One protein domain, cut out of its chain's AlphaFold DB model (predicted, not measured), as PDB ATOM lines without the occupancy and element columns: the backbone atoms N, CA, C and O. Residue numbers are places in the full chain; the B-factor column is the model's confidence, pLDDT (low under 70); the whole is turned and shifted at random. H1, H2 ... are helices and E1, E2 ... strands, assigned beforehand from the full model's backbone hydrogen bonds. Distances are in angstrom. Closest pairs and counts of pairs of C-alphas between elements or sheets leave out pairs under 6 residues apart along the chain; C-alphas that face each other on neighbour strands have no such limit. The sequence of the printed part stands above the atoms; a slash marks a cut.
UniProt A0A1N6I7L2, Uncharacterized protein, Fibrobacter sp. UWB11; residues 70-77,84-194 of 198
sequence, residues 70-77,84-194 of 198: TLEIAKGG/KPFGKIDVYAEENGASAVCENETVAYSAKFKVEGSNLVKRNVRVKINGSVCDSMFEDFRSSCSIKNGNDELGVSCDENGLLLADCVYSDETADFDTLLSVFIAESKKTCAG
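AT A GLANCE: This is residues 70 to 77 and 84 to 194 of the 198 residues of an uncharacterized protein of Fibrobacter sp. UWB11 (UniProt A0A1N6I7L2). A broad, twisted wall of seven strands has two helices, H1 and H2, side by side over one face, both running along the strands, and the other face bare. H2 covers the part of the wall around E3, and H1 the part around E7. The printed part has 119 residues, in the order E1 E2 E3 E4 E5 H1 E6 E7 H2; the sheet's order is E1 E2 E3 E4 E5 E7 E6, antiparallel throughout. The class is mixed, helices and strands, and the whole is compact, with a radius of gyration of the C-alphas of 14.1 A and spans of 40 by 32 by 19 A.

HOW THE PARTS SIT: In the sheet, E4, residues 107 to 116, and E5, residues 120 to 129, form a hairpin at 177 degrees; N 112 and O 124 are 3.0 A apart, within hydrogen-bond range. E3, residues 97 to 103, forms a hairpin with E4, N 100 and O 111 at 2.8 A, and another with E2, residues 87 to 92, N 90 and O 99 at 2.8 A. E2 to E5 make a meander, each strand the antiparallel neighbour of the one before. E1, residues 70 to 73, is an edge strand beside E2, with N 71 and O 89 at 2.8 A. E7, residues 163 to 171, is the antiparallel neighbour of E5, with N 123 and O 168 at 2.9 A. E6, residues 153 to 158, is the other edge strand and forms a hairpin with E7, N 155 and O 167 at 2.9 A. H2, residues 177 to 192, is on the sheet at a height of 8.0 A, over E3 and along it at 6 degrees on the local plane; their closest C-alphas, of Cys 102 and Cys 192, are 5.9 A apart. H1, residues 134 to 144, is on the same face at a height of 8.9 A, along E7 at 19 degrees on the local plane; 8 of its 11 C-alphas fall on E7 and 2 on E5, and it is only just not over E5 as well. The closest C-alphas of H1 and E7 are those of Cys 134 and Leu 164, 6.0 A apart. H1 and H2 are near each other. E5, H1 and E6 make a split strand-helix-strand unit, two strands running the same way with E7 between them, and its crossover is right-handed. In H1 and H2 every O i to N i+4 pair is within hydrogen-bond range.

IN THESE COORDINATES: E1 begins at C-alpha 70, (-22.680, -47.362, 46.922). E4 and E5 each measure 29.3 A from first to last C-alpha, E7 26.9 A, H2 21.6 A and E3 20.9 A. H2 ends at C-alpha 192, (-14.198, -37.145, 38.833).

THE WHOLE: The C-alphas farthest apart, of Lys 84 and Gly 150, are 44.0 A apart. Residues 78 to 83 are not printed, and C-alphas 77 and 84 are 14.8 A apart across this cut, in the link from E1 to E2. Of the links that are printed whole, H1 to E6 is short and the others are tight. The mean pLDDT of the printed part is 82.1; residues 75 to 77, 84 to 85, 130 to 133 and 147 to 151 are under 70.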
ATOM      1  N   THR A  70     -23.876 -47.743  47.681       93.56
ATOM      2  CA  THR A  70     -22.680 -47.362  46.922       93.56
ATOM      3  C   THR A  70     -23.065 -47.139  45.464       93.56
ATOM      4  O   THR A  70     -23.660 -48.014  44.833       93.56
ATOM      5  N   LEU A  71     -22.722 -45.974  44.917       90.25
ATOM      6  CA  LEU A  71     -22.845 -45.660  43.499       90.25
ATOM      7  C   LEU A  71     -21.460 -45.649  42.866       90.25
ATOM      8  O   LEU A  71     -20.564 -44.940  43.319       90.25
ATOM      9  N   GLU A  72     -21.288 -46.392  41.782       89.50
ATOM     10  CA  GLU A  72     -20.052 -46.341  41.010       89.50
ATOM     11  C   GLU A  72     -20.017 -45.086  40.133       89.50
ATOM     12  O   GLU A  72     -21.010 -44.698  39.506       89.50
ATOM     13  N   ILE A  73     -18.852 -44.444  40.076       83.06
ATOM     14  CA  ILE A  73     -18.591 -43.353  39.146       83.06
ATOM     15  C   ILE A  73     -17.912 -43.969  37.916       83.06
ATOM     16  O   ILE A  73     -16.887 -44.650  38.009       83.06
ATOM     17  N   ALA A  74     -18.542 -43.749  36.764       76.06
ATOM     18  CA  ALA A  74     -18.234 -44.306  35.449       76.06
ATOM     19  C   ALA A  74     -17.494 -43.296  34.553       76.06
ATOM     20  O   ALA A  74     -17.968 -42.168  34.415       76.06
ATOM     21  N   LYS A  75     -16.346 -43.655  33.954       65.31
ATOM     22  CA  LYS A  75     -15.532 -42.702  33.172       65.31
ATOM     23  C   LYS A  75     -16.289 -42.332  31.888       65.31
ATOM     24  O   LYS A  75     -16.256 -43.111  30.952       65.31
ATOM     25  N   GLY A  76     -16.980 -41.189  31.895       56.84
ATOM     26  CA  GLY A  76     -17.579 -40.491  30.746       56.84
ATOM     27  C   GLY A  76     -18.509 -41.291  29.815       56.84
ATOM     28  O   GLY A  76     -18.041 -42.051  28.980       56.84
ATOM     29  N   GLY A  77     -19.817 -41.004  29.876       48.19
ATOM     30  CA  GLY A  77     -20.751 -40.921  28.732       48.19
ATOM     31  C   GLY A  77     -21.117 -42.159  27.897       48.19
ATOM     32  O   GLY A  77     -22.181 -42.145  27.283       48.19
ATOM     33  N   LYS A  84     -12.987 -50.887  35.011       62.28
ATOM     34  CA  LYS A  84     -12.963 -50.775  36.484       62.28
ATOM     35  C   LYS A  84     -13.525 -49.406  36.898       62.28
ATOM     36  O   LYS A  84     -13.191 -48.422  36.229       62.28
ATOM     37  N   PRO A  85     -14.349 -49.307  37.960       65.38
ATOM     38  CA  PRO A  85     -14.939 -48.030  38.355       65.38
ATOM     39  C   PRO A  85     -13.834 -47.102  38.803       65.38
ATOM     40  O   PRO A  85     -12.888 -47.514  39.477       65.38
ATOM     41  N   PHE A  86     -13.922 -45.861  38.347       80.25
ATOM     42  CA  PHE A  86     -12.854 -44.892  38.543       80.25
ATOM     43  C   PHE A  86     -13.079 -44.068  39.821       80.25
ATOM     44  O   PHE A  86     -12.180 -43.383  40.304       80.25
ATOM     45  N   GLY A  87     -14.280 -44.172  40.386       87.94
ATOM     46  CA  GLY A  87     -14.638 -43.625  41.676       87.94
ATOM     47  C   GLY A  87     -15.873 -44.301  42.241       87.94
ATOM     48  O   GLY A  87     -16.515 -45.125  41.584       87.94
ATOM     49  N   LYS A  88     -16.221 -43.916  43.460       93.31
ATOM     50  CA  LYS A  88     -17.438 -44.351  44.135       93.31
ATOM     51  C   LYS A  88     -18.022 -43.233  44.984       93.31
ATOM     52  O   LYS A  88     -17.303 -42.328  45.406       93.31
ATOM     53  N   ILE A  89     -19.317 -43.338  45.239       94.31
ATOM     54  CA  ILE A  89     -20.065 -42.510  46.177       94.31
ATOM     55  C   ILE A  89     -20.730 -43.449  47.174       94.31
ATOM     56  O   ILE A  89     -21.547 -44.271  46.775       94.31
ATOM     57  N   ASP A  90     -20.381 -43.328  48.445       96.62
ATOM     58  CA  ASP A  90     -20.963 -44.089  49.544       96.62
ATOM     59  C   ASP A  90     -21.953 -43.195  50.305       96.62
ATOM     60  O   ASP A  90     -21.622 -42.062  50.660       96.62
ATOM     61  N   VAL A  91     -23.170 -43.688  50.533       96.62
ATOM     62  CA  VAL A  91     -24.266 -42.982  51.212       96.62
ATOM     63  C   VAL A  91     -24.490 -43.586  52.596       96.62
ATOM     64  O   VAL A  91     -24.634 -44.802  52.734       96.62
ATOM     65  N   TYR A  92     -24.567 -42.721  53.603       95.69
ATOM     66  CA  TYR A  92     -24.749 -43.039  55.017       95.69
ATOM     67  C   TYR A  92     -26.098 -42.472  55.472       95.69
ATOM     68  O   TYR A  92     -26.174 -41.359  55.998       95.69
ATOM     69  N   ALA A  93     -27.184 -43.207  55.209       91.25
ATOM     70  CA  ALA A  93     -28.547 -42.694  55.382       91.25
ATOM     71  C   ALA A  93     -28.884 -42.374  56.849       91.25
ATOM     72  O   ALA A  93     -29.544 -41.380  57.123       91.25
ATOM     73  N   GLU A  94     -28.380 -43.165  57.803       92.31
ATOM     74  CA  GLU A  94     -28.597 -42.927  59.240       92.31
ATOM     75  C   GLU A  94     -27.964 -41.620  59.736       92.31
ATOM     76  O   GLU A  94     -28.381 -41.057  60.746       92.31
ATOM     77  N   GLU A  95     -26.954 -41.134  59.019       93.56
ATOM     78  CA  GLU A  95     -26.209 -39.930  59.362       93.56
ATOM     79  C   GLU A  95     -26.493 -38.761  58.421       93.56
ATOM     80  O   GLU A  95     -25.836 -37.729  58.555       93.56
ATOM     81  N   ASN A  96     -27.445 -38.905  57.490       95.12
ATOM     82  CA  ASN A  96     -27.752 -37.923  56.448       95.12
ATOM     83  C   ASN A  96     -26.482 -37.393  55.763       95.12
ATOM     84  O   ASN A  96     -26.264 -36.181  55.666       95.12
ATOM     85  N   GLY A  97     -25.611 -38.299  55.320       95.94
ATOM     86  CA  GLY A  97     -24.372 -37.906  54.662       95.94
ATOM     87  C   GLY A  97     -23.931 -38.829  53.543       95.94
ATOM     88  O   GLY A  97     -24.465 -39.920  53.341       95.94
ATOM     89  N   ALA A  98     -22.934 -38.365  52.800       96.69
ATOM     90  CA  ALA A  98     -22.296 -39.136  51.748       96.69
ATOM     91  C   ALA A  98     -20.810 -38.793  51.626       96.69
ATOM     92  O   ALA A  98     -20.362 -37.711  52.013       96.69
ATOM     93  N   SER A  99     -20.058 -39.723  51.047       95.88
ATOM     94  CA  SER A  99     -18.642 -39.592  50.720       95.88
ATOM     95  C   SER A  99     -18.433 -39.954  49.259       95.88
ATOM     96  O   SER A  99     -18.919 -40.984  48.810       95.88
ATOM     97  N   ALA A 100     -17.661 -39.167  48.524       94.00
ATOM     98  CA  ALA A 100     -17.260 -39.459  47.158       94.00
ATOM     99  C   ALA A 100     -15.740 -39.505  47.070       94.00
ATOM    100  O   ALA A 100     -15.062 -38.635  47.611       94.00
ATOM    101  N   VAL A 101     -15.206 -40.516  46.390       92.44
ATOM    102  CA  VAL A 101     -13.766 -40.666  46.166       92.44
ATOM    103  C   VAL A 101     -13.525 -41.136  44.741       92.44
ATOM    104  O   VAL A 101     -14.190 -42.061  44.268       92.44
ATOM    105  N   CYS A 102     -12.558 -40.530  44.064       89.06
ATOM    106  CA  CYS A 102     -12.040 -41.020  42.793       89.06
ATOM    107  C   CYS A 102     -10.571 -40.631  42.630       89.06
ATOM    108  O   CYS A 102     -10.115 -39.615  43.153       89.06
ATOM    109  N   GLU A 103      -9.829 -41.447  41.893       87.12
ATOM    110  CA  GLU A 103      -8.420 -41.197  41.609       87.12
ATOM    111  C   GLU A 103      -8.097 -41.683  40.199       87.12
ATOM    112  O   GLU A 103      -8.415 -42.812  39.815       87.12
ATOM    113  N   ASN A 104      -7.496 -40.807  39.402       79.44
ATOM    114  CA  ASN A 104      -7.005 -41.098  38.066       79.44
ATOM    115  C   ASN A 104      -5.709 -40.305  37.798       79.44
ATOM    116  O   ASN A 104      -5.190 -39.621  38.676       79.44
ATOM    117  N   GLU A 105      -5.168 -40.401  36.582       74.69
ATOM    118  CA  GLU A 105      -3.899 -39.753  36.211       74.69
ATOM    119  C   GLU A 105      -3.923 -38.216  36.302       74.69
ATOM    120  O   GLU A 105      -2.865 -37.593  36.393       74.69
ATOM    121  N   THR A 106      -5.103 -37.591  36.256       74.81
ATOM    122  CA  THR A 106      -5.275 -36.133  36.213       74.81
ATOM    123  C   THR A 106      -5.911 -35.547  37.471       74.81
ATOM    124  O   THR A 106      -5.677 -34.373  37.758       74.81
ATOM    125  N   VAL A 107      -6.693 -36.336  38.214       80.88
ATOM    126  CA  VAL A 107      -7.487 -35.902  39.369       80.88
ATOM    127  C   VAL A 107      -7.416 -36.939  40.489       80.88
ATOM    128  O   VAL A 107      -7.747 -38.106  40.282       80.88
ATOM    129  N   ALA A 108      -7.084 -36.489  41.700       87.38
ATOM    130  CA  ALA A 108      -7.389 -37.200  42.941       87.38
ATOM    131  C   ALA A 108      -8.406 -36.380  43.741       87.38
ATOM    132  O   ALA A 108      -8.133 -35.241  44.115       87.38
ATOM    133  N   TYR A 109      -9.586 -36.943  43.983       87.88
ATOM    134  CA  TYR A 109     -10.727 -36.256  44.580       87.88
ATOM    135  C   TYR A 109     -11.285 -37.052  45.753       87.88
ATOM    136  O   TYR A 109     -11.494 -38.264  45.668       87.88
ATOM    137  N   SER A 110     -11.562 -36.342  46.837       91.69
ATOM    138  CA  SER A 110     -12.312 -36.825  47.985       91.69
ATOM    139  C   SER A 110     -13.227 -35.708  48.456       91.69
ATOM    140  O   SER A 110     -12.772 -34.586  48.656       91.69
ATOM    141  N   ALA A 111     -14.506 -35.993  48.641       91.75
ATOM    142  CA  ALA A 111     -15.443 -35.047  49.223       91.75
ATOM    143  C   ALA A 111     -16.399 -35.765  50.157       91.75
ATOM    144  O   ALA A 111     -16.740 -36.927  49.930       91.75
ATOM    145  N   LYS A 112     -16.863 -35.071  51.189       94.50
ATOM    146  CA  LYS A 112     -17.927 -35.564  52.057       94.50
ATOM    147  C   LYS A 112     -18.905 -34.437  52.344       94.50
ATOM    148  O   LYS A 112     -18.539 -33.260  52.363       94.50
ATOM    149  N   PHE A 113     -20.149 -34.806  52.601       93.75
ATOM    150  CA  PHE A 113     -21.099 -33.904  53.230       93.75
ATOM    151  C   PHE A 113     -21.940 -34.634  54.267       93.75
ATOM    152  O   PHE A 113     -22.129 -35.850  54.189       93.75
ATOM    153  N   LYS A 114     -22.441 -33.876  55.238       94.38
ATOM    154  CA  LYS A 114     -23.332 -34.364  56.285       94.38
ATOM    155  C   LYS A 114     -24.313 -33.270  56.686       94.38
ATOM    156  O   LYS A 114     -23.906 -32.121  56.856       94.38
ATOM    157  N   VAL A 115     -25.578 -33.637  56.863       92.56
ATOM    158  CA  VAL A 115     -26.612 -32.763  57.426       92.56
ATOM    159  C   VAL A 115     -26.854 -33.172  58.876       92.56
ATOM    160  O   VAL A 115     -27.354 -34.258  59.162       92.56
ATOM    161  N   GLU A 116     -26.469 -32.310  59.808       89.25
ATOM    162  CA  GLU A 116     -26.686 -32.498  61.241       89.25
ATOM    163  C   GLU A 116     -27.981 -31.808  61.709       89.25
ATOM    164  O   GLU A 116     -28.648 -31.087  60.961       89.25
ATOM    165  N   GLY A 117     -28.358 -32.046  62.969       83.06
ATOM    166  CA  GLY A 117     -29.539 -31.427  63.572       83.06
ATOM    167  C   GLY A 117     -29.534 -29.898  63.451       83.06
ATOM    168  O   GLY A 117     -28.481 -29.264  63.424       83.06
ATOM    169  N   SER A 118     -30.728 -29.300  63.409       81.69
ATOM    170  CA  SER A 118     -30.929 -27.865  63.121       81.69
ATOM    171  C   SER A 118     -30.492 -27.442  61.710       81.69
ATOM    172  O   SER A 118     -30.149 -26.282  61.496       81.69
ATOM    173  N   ASN A 119     -30.511 -28.378  60.751       84.06
ATOM    174  CA  ASN A 119     -30.164 -28.155  59.345       84.06
ATOM    175  C   ASN A 119     -28.756 -27.563  59.144       84.06
ATOM    176  O   ASN A 119     -28.520 -26.737  58.257       84.06
ATOM    177  N   LEU A 120     -27.823 -27.968  60.007       89.00
ATOM    178  CA  LEU A 120     -26.420 -27.606  59.891       89.00
ATOM    179  C   LEU A 120     -25.769 -28.513  58.847       89.00
ATOM    180  O   LEU A 120     -25.657 -29.722  59.048       89.00
ATOM    181  N   VAL A 121     -25.328 -27.936  57.739       90.25
ATOM    182  CA  VAL A 121     -24.661 -28.661  56.663       90.25
ATOM    183  C   VAL A 121     -23.156 -28.502  56.820       90.25
ATOM    184  O   VAL A 121     -22.641 -27.389  56.894       90.25
ATOM    185  N   LYS A 122     -22.446 -29.631  56.848       91.25
ATOM    186  CA  LYS A 122     -20.984 -29.693  56.788       91.25
ATOM    187  C   LYS A 122     -20.582 -30.267  55.442       91.25
ATOM    188  O   LYS A 122     -21.090 -31.321  55.058       91.25
ATOM    189  N   ARG A 123     -19.659 -29.613  54.746       90.75
ATOM    190  CA  ARG A 123     -19.066 -30.101  53.497       90.75
ATOM    191  C   ARG A 123     -17.555 -29.990  53.590       90.75
ATOM    192  O   ARG A 123     -17.041 -29.007  54.111       90.75
ATOM    193  N   ASN A 124     -16.845 -30.962  53.044       89.06
ATOM    194  CA  ASN A 124     -15.420 -30.837  52.784       89.06
ATOM    195  C   ASN A 124     -15.088 -31.411  51.410       89.06
ATOM    196  O   ASN A 124     -15.724 -32.350  50.927       89.06
ATOM    197  N   VAL A 125     -14.062 -30.849  50.795       87.81
ATOM    198  CA  VAL A 125     -13.503 -31.306  49.539       87.81
ATOM    199  C   VAL A 125     -11.983 -31.238  49.608       87.81
ATOM    200  O   VAL A 125     -11.378 -30.290  50.106       87.81
ATOM    201  N   ARG A 126     -11.358 -32.277  49.080       87.75
ATOM    202  CA  ARG A 126      -9.945 -32.351  48.759       87.75
ATOM    203  C   ARG A 126      -9.853 -32.704  47.288       87.75
ATOM    204  O   ARG A 126     -10.304 -33.776  46.886       87.75
ATOM    205  N   VAL A 127      -9.234 -31.835  46.500       85.19
ATOM    206  CA  VAL A 127      -8.956 -32.121  45.095       85.19
ATOM    207  C   VAL A 127      -7.512 -31.807  44.789       85.19
ATOM    208  O   VAL A 127      -7.040 -30.710  45.051       85.19
ATOM    209  N   LYS A 128      -6.818 -32.772  44.203       83.62
ATOM    210  CA  LYS A 128      -5.524 -32.566  43.575       83.62
ATOM    211  C   LYS A 128      -5.718 -32.672  42.073       83.62
ATOM    212  O   LYS A 128      -6.110 -33.735  41.592       83.62
ATOM    213  N   ILE A 129      -5.441 -31.590  41.356       73.00
ATOM    214  CA  ILE A 129      -5.410 -31.585  39.892       73.00
ATOM    215  C   ILE A 129      -3.989 -31.273  39.441       73.00
ATOM    216  O   ILE A 129      -3.314 -30.429  40.022       73.00
ATOM    217  N   ASN A 130      -3.530 -31.939  38.384       65.31
ATOM    218  CA  ASN A 130      -2.280 -31.560  37.728       65.31
ATOM    219  C   ASN A 130      -2.452 -30.198  37.017       65.31
ATOM    220  O   ASN A 130      -2.928 -30.152  35.884       65.31
ATOM    221  N   GLY A 131      -2.077 -29.092  37.674       59.75
ATOM    222  CA  GLY A 131      -2.084 -27.732  37.108       59.75
ATOM    223  C   GLY A 131      -2.491 -26.635  38.106       59.75
ATOM    224  O   GLY A 131      -2.964 -26.918  39.202       59.75
ATOM    225  N   SER A 132      -2.333 -25.362  37.726       57.81
ATOM    226  CA  SER A 132      -2.634 -24.188  38.568       57.81
ATOM    227  C   SER A 132      -4.111 -23.754  38.482       57.81
ATOM    228  O   SER A 132      -4.402 -22.642  38.045       57.81
ATOM    229  N   VAL A 133      -5.053 -24.640  38.826       66.00
ATOM    230  CA  VAL A 133      -6.507 -24.443  38.579       66.00
ATOM    231  C   VAL A 133      -7.328 -24.273  39.871       66.00
ATOM    232  O   VAL A 133      -8.538 -24.465  39.886       66.00
ATOM    233  N   CYS A 134      -6.694 -23.909  40.985       72.44
ATOM    234  CA  CYS A 134      -7.394 -23.810  42.269       72.44
ATOM    235  C   CYS A 134      -8.479 -22.729  42.316       72.44
ATOM    236  O   CYS A 134      -9.498 -22.950  42.963       72.44
ATOM    237  N   ASP A 135      -8.280 -21.588  41.651       70.00
ATOM    238  CA  ASP A 135      -9.176 -20.432  41.801       70.00
ATOM    239  C   ASP A 135     -10.595 -20.728  41.295       70.00
ATOM    240  O   ASP A 135     -11.571 -20.455  41.991       70.00
ATOM    241  N   SER A 136     -10.732 -21.345  40.117       70.69
ATOM    242  CA  SER A 136     -12.050 -21.685  39.564       70.69
ATOM    243  C   SER A 136     -12.741 -22.794  40.356       70.69
ATOM    244  O   SER A 136     -13.945 -22.736  40.585       70.69
ATOM    245  N   MET A 137     -11.981 -23.782  40.831       70.62
ATOM    246  CA  MET A 137     -12.507 -24.866  41.662       70.62
ATOM    247  C   MET A 137     -12.947 -24.393  43.043       70.62
ATOM    248  O   MET A 137     -13.917 -24.908  43.601       70.62
ATOM    249  N   PHE A 138     -12.227 -23.423  43.601       72.38
ATOM    250  CA  PHE A 138     -12.614 -22.789  44.842       72.38
ATOM    251  C   PHE A 138     -13.932 -22.035  44.681       72.38
ATOM    252  O   PHE A 138     -14.813 -22.204  45.516       72.38
ATOM    253  N   GLU A 139     -14.098 -21.251  43.616       74.00
ATOM    254  CA  GLU A 139     -15.353 -20.534  43.376       74.00
ATOM    255  C   GLU A 139     -16.531 -21.499  43.159       74.00
ATOM    256  O   GLU A 139     -17.602 -21.283  43.731       74.00
ATOM    257  N   ASP A 140     -16.325 -22.617  42.455       74.88
ATOM    258  CA  ASP A 140     -17.325 -23.686  42.342       74.88
ATOM    259  C   ASP A 140     -17.686 -24.259  43.730       74.88
ATOM    260  O   ASP A 140     -18.866 -24.312  44.089       74.88
ATOM    261  N   PHE A 141     -16.697 -24.613  44.560       75.44
ATOM    262  CA  PHE A 141     -16.946 -25.108  45.921       75.44
ATOM    263  C   PHE A 141     -17.658 -24.067  46.792       75.44
ATOM    264  O   PHE A 141     -18.643 -24.379  47.458       75.44
ATOM    265  N   ARG A 142     -17.205 -22.815  46.751       73.94
ATOM    266  CA  ARG A 142     -17.800 -21.702  47.484       73.94
ATOM    267  C   ARG A 142     -19.253 -21.491  47.078       73.94
ATOM    268  O   ARG A 142     -20.081 -21.268  47.953       73.94
ATOM    269  N   SER A 143     -19.571 -21.601  45.789       74.56
ATOM    270  CA  SER A 143     -20.947 -21.502  45.291       74.56
ATOM    271  C   SER A 143     -21.836 -22.653  45.776       74.56
ATOM    272  O   SER A 143     -23.032 -22.458  45.984       74.56
ATOM    273  N   SER A 144     -21.248 -23.831  46.008       73.25
ATOM    274  CA  SER A 144     -21.938 -25.001  46.561       73.25
ATOM    275  C   SER A 144     -22.228 -24.876  48.065       73.25
ATOM    276  O   SER A 144     -23.082 -25.591  48.600       73.25
ATOM    277  N   CYS A 145     -21.533 -23.973  48.757       77.06
ATOM    278  CA  CYS A 145     -21.777 -23.646  50.154       77.06
ATOM    279  C   CYS A 145     -22.793 -22.496  50.228       77.06
ATOM    280  O   CYS A 145     -22.512 -21.385  49.781       77.06
ATOM    281  N   SER A 146     -23.969 -22.728  50.822       71.94
ATOM    282  CA  SER A 146     -25.008 -21.697  51.017       71.94
ATOM    283  C   SER A 146     -24.636 -20.696  52.126       71.94
ATOM    284  O   SER A 146     -25.430 -20.453  53.032       71.94
ATOM    285  N   ILE A 147     -23.437 -20.116  52.068       66.88
ATOM    286  CA  ILE A 147     -22.919 -19.161  53.053       66.88
ATOM    287  C   ILE A 147     -23.751 -17.880  52.965       66.88
ATOM    288  O   ILE A 147     -23.671 -17.132  51.988       66.88
ATOM    289  N   LYS A 148     -24.581 -17.639  53.976       61.09
ATOM    290  CA  LYS A 148     -25.519 -16.509  54.050       61.09
ATOM    291  C   LYS A 148     -25.286 -15.645  55.288       61.09
ATOM    292  O   LYS A 148     -25.677 -14.479  55.277       61.09
ATOM    293  N   ASN A 149     -24.651 -16.179  56.332       58.78
ATOM    294  CA  ASN A 149     -24.564 -15.563  57.653       58.78
ATOM    295  C   ASN A 149     -23.117 -15.459  58.154       58.78
ATOM    296  O   ASN A 149     -22.243 -16.226  57.773       58.78
ATOM    297  N   GLY A 150     -22.867 -14.535  59.087       51.81
ATOM    298  CA  GLY A 150     -21.539 -14.349  59.695       51.81
ATOM    299  C   GLY A 150     -21.066 -15.490  60.609       51.81
ATOM    300  O   GLY A 150     -19.928 -15.448  61.060       51.81
ATOM    301  N   ASN A 151     -21.928 -16.475  60.889       58.31
ATOM    302  CA  ASN A 151     -21.600 -17.675  61.668       58.31
ATOM    303  C   ASN A 151     -21.193 -18.864  60.783       58.31
ATOM    304  O   ASN A 151     -20.858 -19.918  61.315       58.31
ATOM    305  N   ASP A 152     -21.274 -18.714  59.461       73.75
ATOM    306  CA  ASP A 152     -20.875 -19.752  58.524       73.75
ATOM    307  C   ASP A 152     -19.342 -19.787  58.432       73.75
ATOM    308  O   ASP A 152     -18.677 -18.748  58.366       73.75
ATOM    309  N   GLU A 153     -18.775 -20.986  58.423       75.62
ATOM    310  CA  GLU A 153     -17.334 -21.201  58.332       75.62
ATOM    311  C   GLU A 153     -16.977 -21.622  56.903       75.62
ATOM    312  O   GLU A 153     -17.663 -22.448  56.301       75.62
ATOM    313  N   LEU A 154     -15.912 -21.034  56.355       79.25
ATOM    314  CA  LEU A 154     -15.317 -21.411  55.074       79.25
ATOM    315  C   LEU A 154     -13.802 -21.454  55.251       79.25
ATOM    316  O   LEU A 154     -13.161 -20.410  55.398       79.25
ATOM    317  N   GLY A 155     -13.235 -22.653  55.244       76.31
ATOM    318  CA  GLY A 155     -11.796 -22.871  55.247       76.31
ATOM    319  C   GLY A 155     -11.339 -23.246  53.850       76.31
ATOM    320  O   GLY A 155     -11.856 -24.207  53.300       76.31
ATOM    321  N   VAL A 156     -10.378 -22.517  53.270       77.12
ATOM    322  CA  VAL A 156      -9.756 -22.884  51.985       77.12
ATOM    323  C   VAL A 156      -8.244 -22.747  52.024       77.12
ATOM    324  O   VAL A 156      -7.698 -21.774  52.539       77.12
ATOM    325  N   SER A 157      -7.579 -23.732  51.432       80.56
ATOM    326  CA  SER A 157      -6.148 -23.782  51.188       80.56
ATOM    327  C   SER A 157      -5.910 -24.331  49.785       80.56
ATOM    328  O   SER A 157      -6.431 -25.387  49.441       80.56
ATOM    329  N   CYS A 158      -5.083 -23.652  48.998       80.06
ATOM    330  CA  CYS A 158      -4.509 -24.203  47.776       80.06
ATOM    331  C   CYS A 158      -2.987 -24.131  47.868       80.06
ATOM    332  O   CYS A 158      -2.448 -23.078  48.216       80.06
ATOM    333  N   ASP A 159      -2.305 -25.236  47.573       79.06
ATOM    334  CA  ASP A 159      -0.847 -25.257  47.497       79.06
ATOM    335  C   ASP A 159      -0.323 -25.023  46.068       79.06
ATOM    336  O   ASP A 159      -1.051 -25.063  45.075       79.06
ATOM    337  N   GLU A 160       0.985 -24.800  45.959       76.00
ATOM    338  CA  GLU A 160       1.686 -24.620  44.680       76.00
ATOM    339  C   GLU A 160       1.624 -25.846  43.749       76.00
ATOM    340  O   GLU A 160       1.935 -25.740  42.563       76.00
ATOM    341  N   ASN A 161       1.188 -27.000  44.263       76.50
ATOM    342  CA  ASN A 161       1.048 -28.250  43.524       76.50
ATOM    343  C   ASN A 161      -0.383 -28.482  43.010       76.50
ATOM    344  O   ASN A 161      -0.655 -29.559  42.473       76.50
ATOM    345  N   GLY A 162      -1.295 -27.517  43.182       76.38
ATOM    346  CA  GLY A 162      -2.689 -27.638  42.750       76.38
ATOM    347  C   GLY A 162      -3.542 -28.524  43.664       76.38
ATOM    348  O   GLY A 162      -4.545 -29.085  43.216       76.38
ATOM    349  N   LEU A 163      -3.147 -28.694  44.931       83.75
ATOM    350  CA  LEU A 163      -3.972 -29.327  45.957       83.75
ATOM    351  C   LEU A 163      -4.894 -28.287  46.596       83.75
ATOM    352  O   LEU A 163      -4.455 -27.486  47.417       83.75
ATOM    353  N   LEU A 164      -6.181 -28.363  46.270       83.69
ATOM    354  CA  LEU A 164      -7.254 -27.646  46.944       83.69
ATOM    355  C   LEU A 164      -7.759 -28.464  48.139       83.69
ATOM    356  O   LEU A 164      -8.193 -29.608  47.987       83.69
ATOM    357  N   LEU A 165      -7.754 -27.850  49.316       85.38
ATOM    358  CA  LEU A 165      -8.482 -28.283  50.503       85.38
ATOM    359  C   LEU A 165      -9.505 -27.201  50.815       85.38
ATOM    360  O   LEU A 165      -9.127 -26.047  51.013       85.38
ATOM    361  N   ALA A 166     -10.780 -27.561  50.845       85.00
ATOM    362  CA  ALA A 166     -11.828 -26.632  51.209       85.00
ATOM    363  C   ALA A 166     -12.882 -27.304  52.088       85.00
ATOM    364  O   ALA A 166     -13.220 -28.471  51.903       85.00
ATOM    365  N   ASP A 167     -13.397 -26.568  53.054       87.19
ATOM    366  CA  ASP A 167     -14.460 -26.991  53.945       87.19
ATOM    367  C   ASP A 167     -15.425 -25.838  54.174       87.19
ATOM    368  O   ASP A 167     -15.054 -24.666  54.101       87.19
ATOM    369  N   CYS A 168     -16.688 -26.177  54.397       86.94
ATOM    370  CA  CYS A 168     -17.661 -25.203  54.830       86.94
ATOM    371  C   CYS A 168     -18.674 -25.803  55.793       86.94
ATOM    372  O   CYS A 168     -19.064 -26.972  55.690       86.94
ATOM    373  N   VAL A 169     -19.111 -24.963  56.722       88.69
ATOM    374  CA  VAL A 169     -20.152 -25.263  57.697       88.69
ATOM    375  C   VAL A 169     -21.153 -24.123  57.657       88.69
ATOM    376  O   VAL A 169     -20.781 -22.973  57.871       88.69
ATOM    377  N   TYR A 170     -22.411 -24.425  57.357       86.88
ATOM    378  CA  TYR A 170     -23.453 -23.408  57.232       86.88
ATOM    379  C   TYR A 170     -24.812 -23.943  57.677       86.88
ATOM    380  O   TYR A 170     -25.081 -25.143  57.608       86.88
ATOM    381  N   SER A 171     -25.685 -23.049  58.137       87.00
ATOM    382  CA  SER A 171     -27.080 -23.390  58.436       87.00
ATOM    383  C   SER A 171     -27.972 -23.070  57.242       87.00
ATOM    384  O   SER A 171     -27.997 -21.937  56.762       87.00
ATOM    385  N   ASP A 172     -28.747 -24.050  56.787       84.31
ATOM    386  CA  ASP A 172     -29.700 -23.866  55.695       84.31
ATOM    387  C   ASP A 172     -31.038 -24.503  56.064       84.31
ATOM    388  O   ASP A 172     -31.199 -25.712  56.003       84.31
ATOM    389  N   GLU A 173     -32.026 -23.686  56.438       84.25
ATOM    390  CA  GLU A 173     -33.361 -24.165  56.831       84.25
ATOM    391  C   GLU A 173     -34.095 -24.935  55.723       84.25
ATOM    392  O   GLU A 173     -35.073 -25.629  55.997       84.25
ATOM    393  N   THR A 174     -33.622 -24.815  54.483       84.19
ATOM    394  CA  THR A 174     -34.144 -25.527  53.316       84.19
ATOM    395  C   THR A 174     -33.305 -26.745  52.929       84.19
ATOM    396  O   THR A 174     -33.611 -27.385  51.924       84.19
ATOM    397  N   ALA A 175     -32.268 -27.082  53.708       82.50
ATOM    398  CA  ALA A 175     -31.428 -28.249  53.479       82.50
ATOM    399  C   ALA A 175     -32.245 -29.538  53.583       82.50
ATOM    400  O   ALA A 175     -32.599 -30.002  54.665       82.50
ATOM    401  N   ASP A 176     -32.495 -30.128  52.426       89.44
ATOM    402  CA  ASP A 176     -33.079 -31.447  52.273       89.44
ATOM    403  C   ASP A 176     -31.977 -32.434  51.875       89.44
ATOM    404  O   ASP A 176     -31.200 -32.172  50.950       89.44
ATOM    405  N   PHE A 177     -31.883 -33.554  52.596       91.69
ATOM    406  CA  PHE A 177     -30.811 -34.529  52.393       91.69
ATOM    407  C   PHE A 177     -30.810 -35.087  50.967       91.69
ATOM    408  O   PHE A 177     -29.752 -35.128  50.343       91.69
ATOM    409  N   ASP A 178     -31.975 -35.448  50.426       92.75
ATOM    410  CA  ASP A 178     -32.082 -36.037  49.088       92.75
ATOM    411  C   ASP A 178     -31.690 -35.030  47.995       92.75
ATOM    412  O   ASP A 178     -30.985 -35.365  47.036       92.75
ATOM    413  N   THR A 179     -32.089 -33.769  48.163       91.25
ATOM    414  CA  THR A 179     -31.720 -32.667  47.269       91.25
ATOM    415  C   THR A 179     -30.212 -32.422  47.290       91.25
ATOM    416  O   THR A 179     -29.576 -32.378  46.231       91.25
ATOM    417  N   LEU A 180     -29.612 -32.319  48.480       91.81
ATOM    418  CA  LEU A 180     -28.166 -32.141  48.638       91.81
ATOM    419  C   LEU A 180     -27.383 -33.351  48.117       91.81
ATOM    420  O   LEU A 180     -26.360 -33.176  47.458       91.81
ATOM    421  N   LEU A 181     -27.887 -34.567  48.334       93.88
ATOM    422  CA  LEU A 181     -27.302 -35.798  47.811       93.88
ATOM    423  C   LEU A 181     -27.302 -35.808  46.279       93.88
ATOM    424  O   LEU A 181     -26.295 -36.164  45.667       93.88
ATOM    425  N   SER A 182     -28.397 -35.388  45.645       92.38
ATOM    426  CA  SER A 182     -28.496 -35.307  44.183       92.38
ATOM    427  C   SER A 182     -27.462 -34.343  43.590       92.38
ATOM    428  O   SER A 182     -26.736 -34.704  42.657       92.38
ATOM    429  N   VAL A 183     -27.338 -33.150  44.182       90.56
ATOM    430  CA  VAL A 183     -26.332 -32.146  43.796       90.56
ATOM    431  C   VAL A 183     -24.920 -32.697  43.996       90.56
ATOM    432  O   VAL A 183     -24.117 -32.680  43.064       90.56
ATOM    433  N   PHE A 184     -24.644 -33.282  45.162       91.38
ATOM    434  CA  PHE A 184     -23.350 -33.877  45.489       91.38
ATOM    435  C   PHE A 184     -22.944 -34.991  44.515       91.38
ATOM    436  O   PHE A 184     -21.781 -35.074  44.111       91.38
ATOM    437  N   ILE A 185     -23.891 -35.839  44.098       91.31
ATOM    438  CA  ILE A 185     -23.653 -36.889  43.102       91.31
ATOM    439  C   ILE A 185     -23.283 -36.282  41.746       91.31
ATOM    440  O   ILE A 185     -22.352 -36.767  41.097       91.31
ATOM    441  N   ALA A 186     -23.999 -35.247  41.306       88.94
ATOM    442  CA  ALA A 186     -23.742 -34.586  40.029       88.94
ATOM    443  C   ALA A 186     -22.373 -33.883  40.015       88.94
ATOM    444  O   ALA A 186     -21.582 -34.103  39.094       88.94
ATOM    445  N   GLU A 187     -22.066 -33.110  41.059       87.06
ATOM    446  CA  GLU A 187     -20.776 -32.432  41.239       87.06
ATOM    447  C   GLU A 187     -19.627 -33.440  41.285       87.06
ATOM    448  O   GLU A 187     -18.661 -33.315  40.533       87.06
ATOM    449  N   SER A 188     -19.760 -34.493  42.096       88.50
ATOM    450  CA  SER A 188     -18.732 -35.528  42.217       88.50
ATOM    451  C   SER A 188     -18.474 -36.215  40.883       88.50
ATOM    452  O   SER A 188     -17.319 -36.364  40.505       88.50
ATOM    453  N   LYS A 189     -19.517 -36.575  40.120       87.50
ATOM    454  CA  LYS A 189     -19.366 -37.164  38.778       87.50
ATOM    455  C   LYS A 189     -18.597 -36.245  37.827       87.50
ATOM    456  O   LYS A 189     -17.674 -36.720  37.167       87.50
ATOM    457  N   LYS A 190     -18.939 -34.952  37.789       83.88
ATOM    458  CA  LYS A 190     -18.276 -33.944  36.945       83.88
ATOM    459  C   LYS A 190     -16.798 -33.774  37.318       83.88
ATOM    460  O   LYS A 190     -15.931 -33.842  36.448       83.88
ATOM    461  N   THR A 191     -16.504 -33.620  38.611       82.94
ATOM    462  CA  THR A 191     -15.135 -33.487  39.136       82.94
ATOM    463  C   THR A 191     -14.287 -34.696  38.800       82.94
ATOM    464  O   THR A 191     -13.194 -34.583  38.249       82.94
ATOM    465  N   CYS A 192     -14.836 -35.871  39.073       83.12
ATOM    466  CA  CYS A 192     -14.198 -37.145  38.833       83.12
ATOM    467  C   CYS A 192     -13.919 -37.371  37.331       83.12
ATOM    468  O   CYS A 192     -12.853 -37.871  36.965       83.12
ATOM    469  N   ALA A 193     -14.808 -36.932  36.438       79.69
ATOM    470  CA  ALA A 193     -14.577 -36.978  34.995       79.69
ATOM    471  C   ALA A 193     -13.478 -36.009  34.498       79.69
ATOM    472  O   ALA A 193     -13.099 -36.078  33.329       79.69
ATOM    473  N   GLY A 194     -12.947 -35.126  35.354       71.44
ATOM    474  CA  GLY A 194     -11.979 -34.098  34.962       71.44
ATOM    475  C   GLY A 194     -12.606 -32.944  34.172       71.44
ATOM    476  O   GLY A 194     -11.894 -32.163  33.550       71.44
TER     477      GLY A 194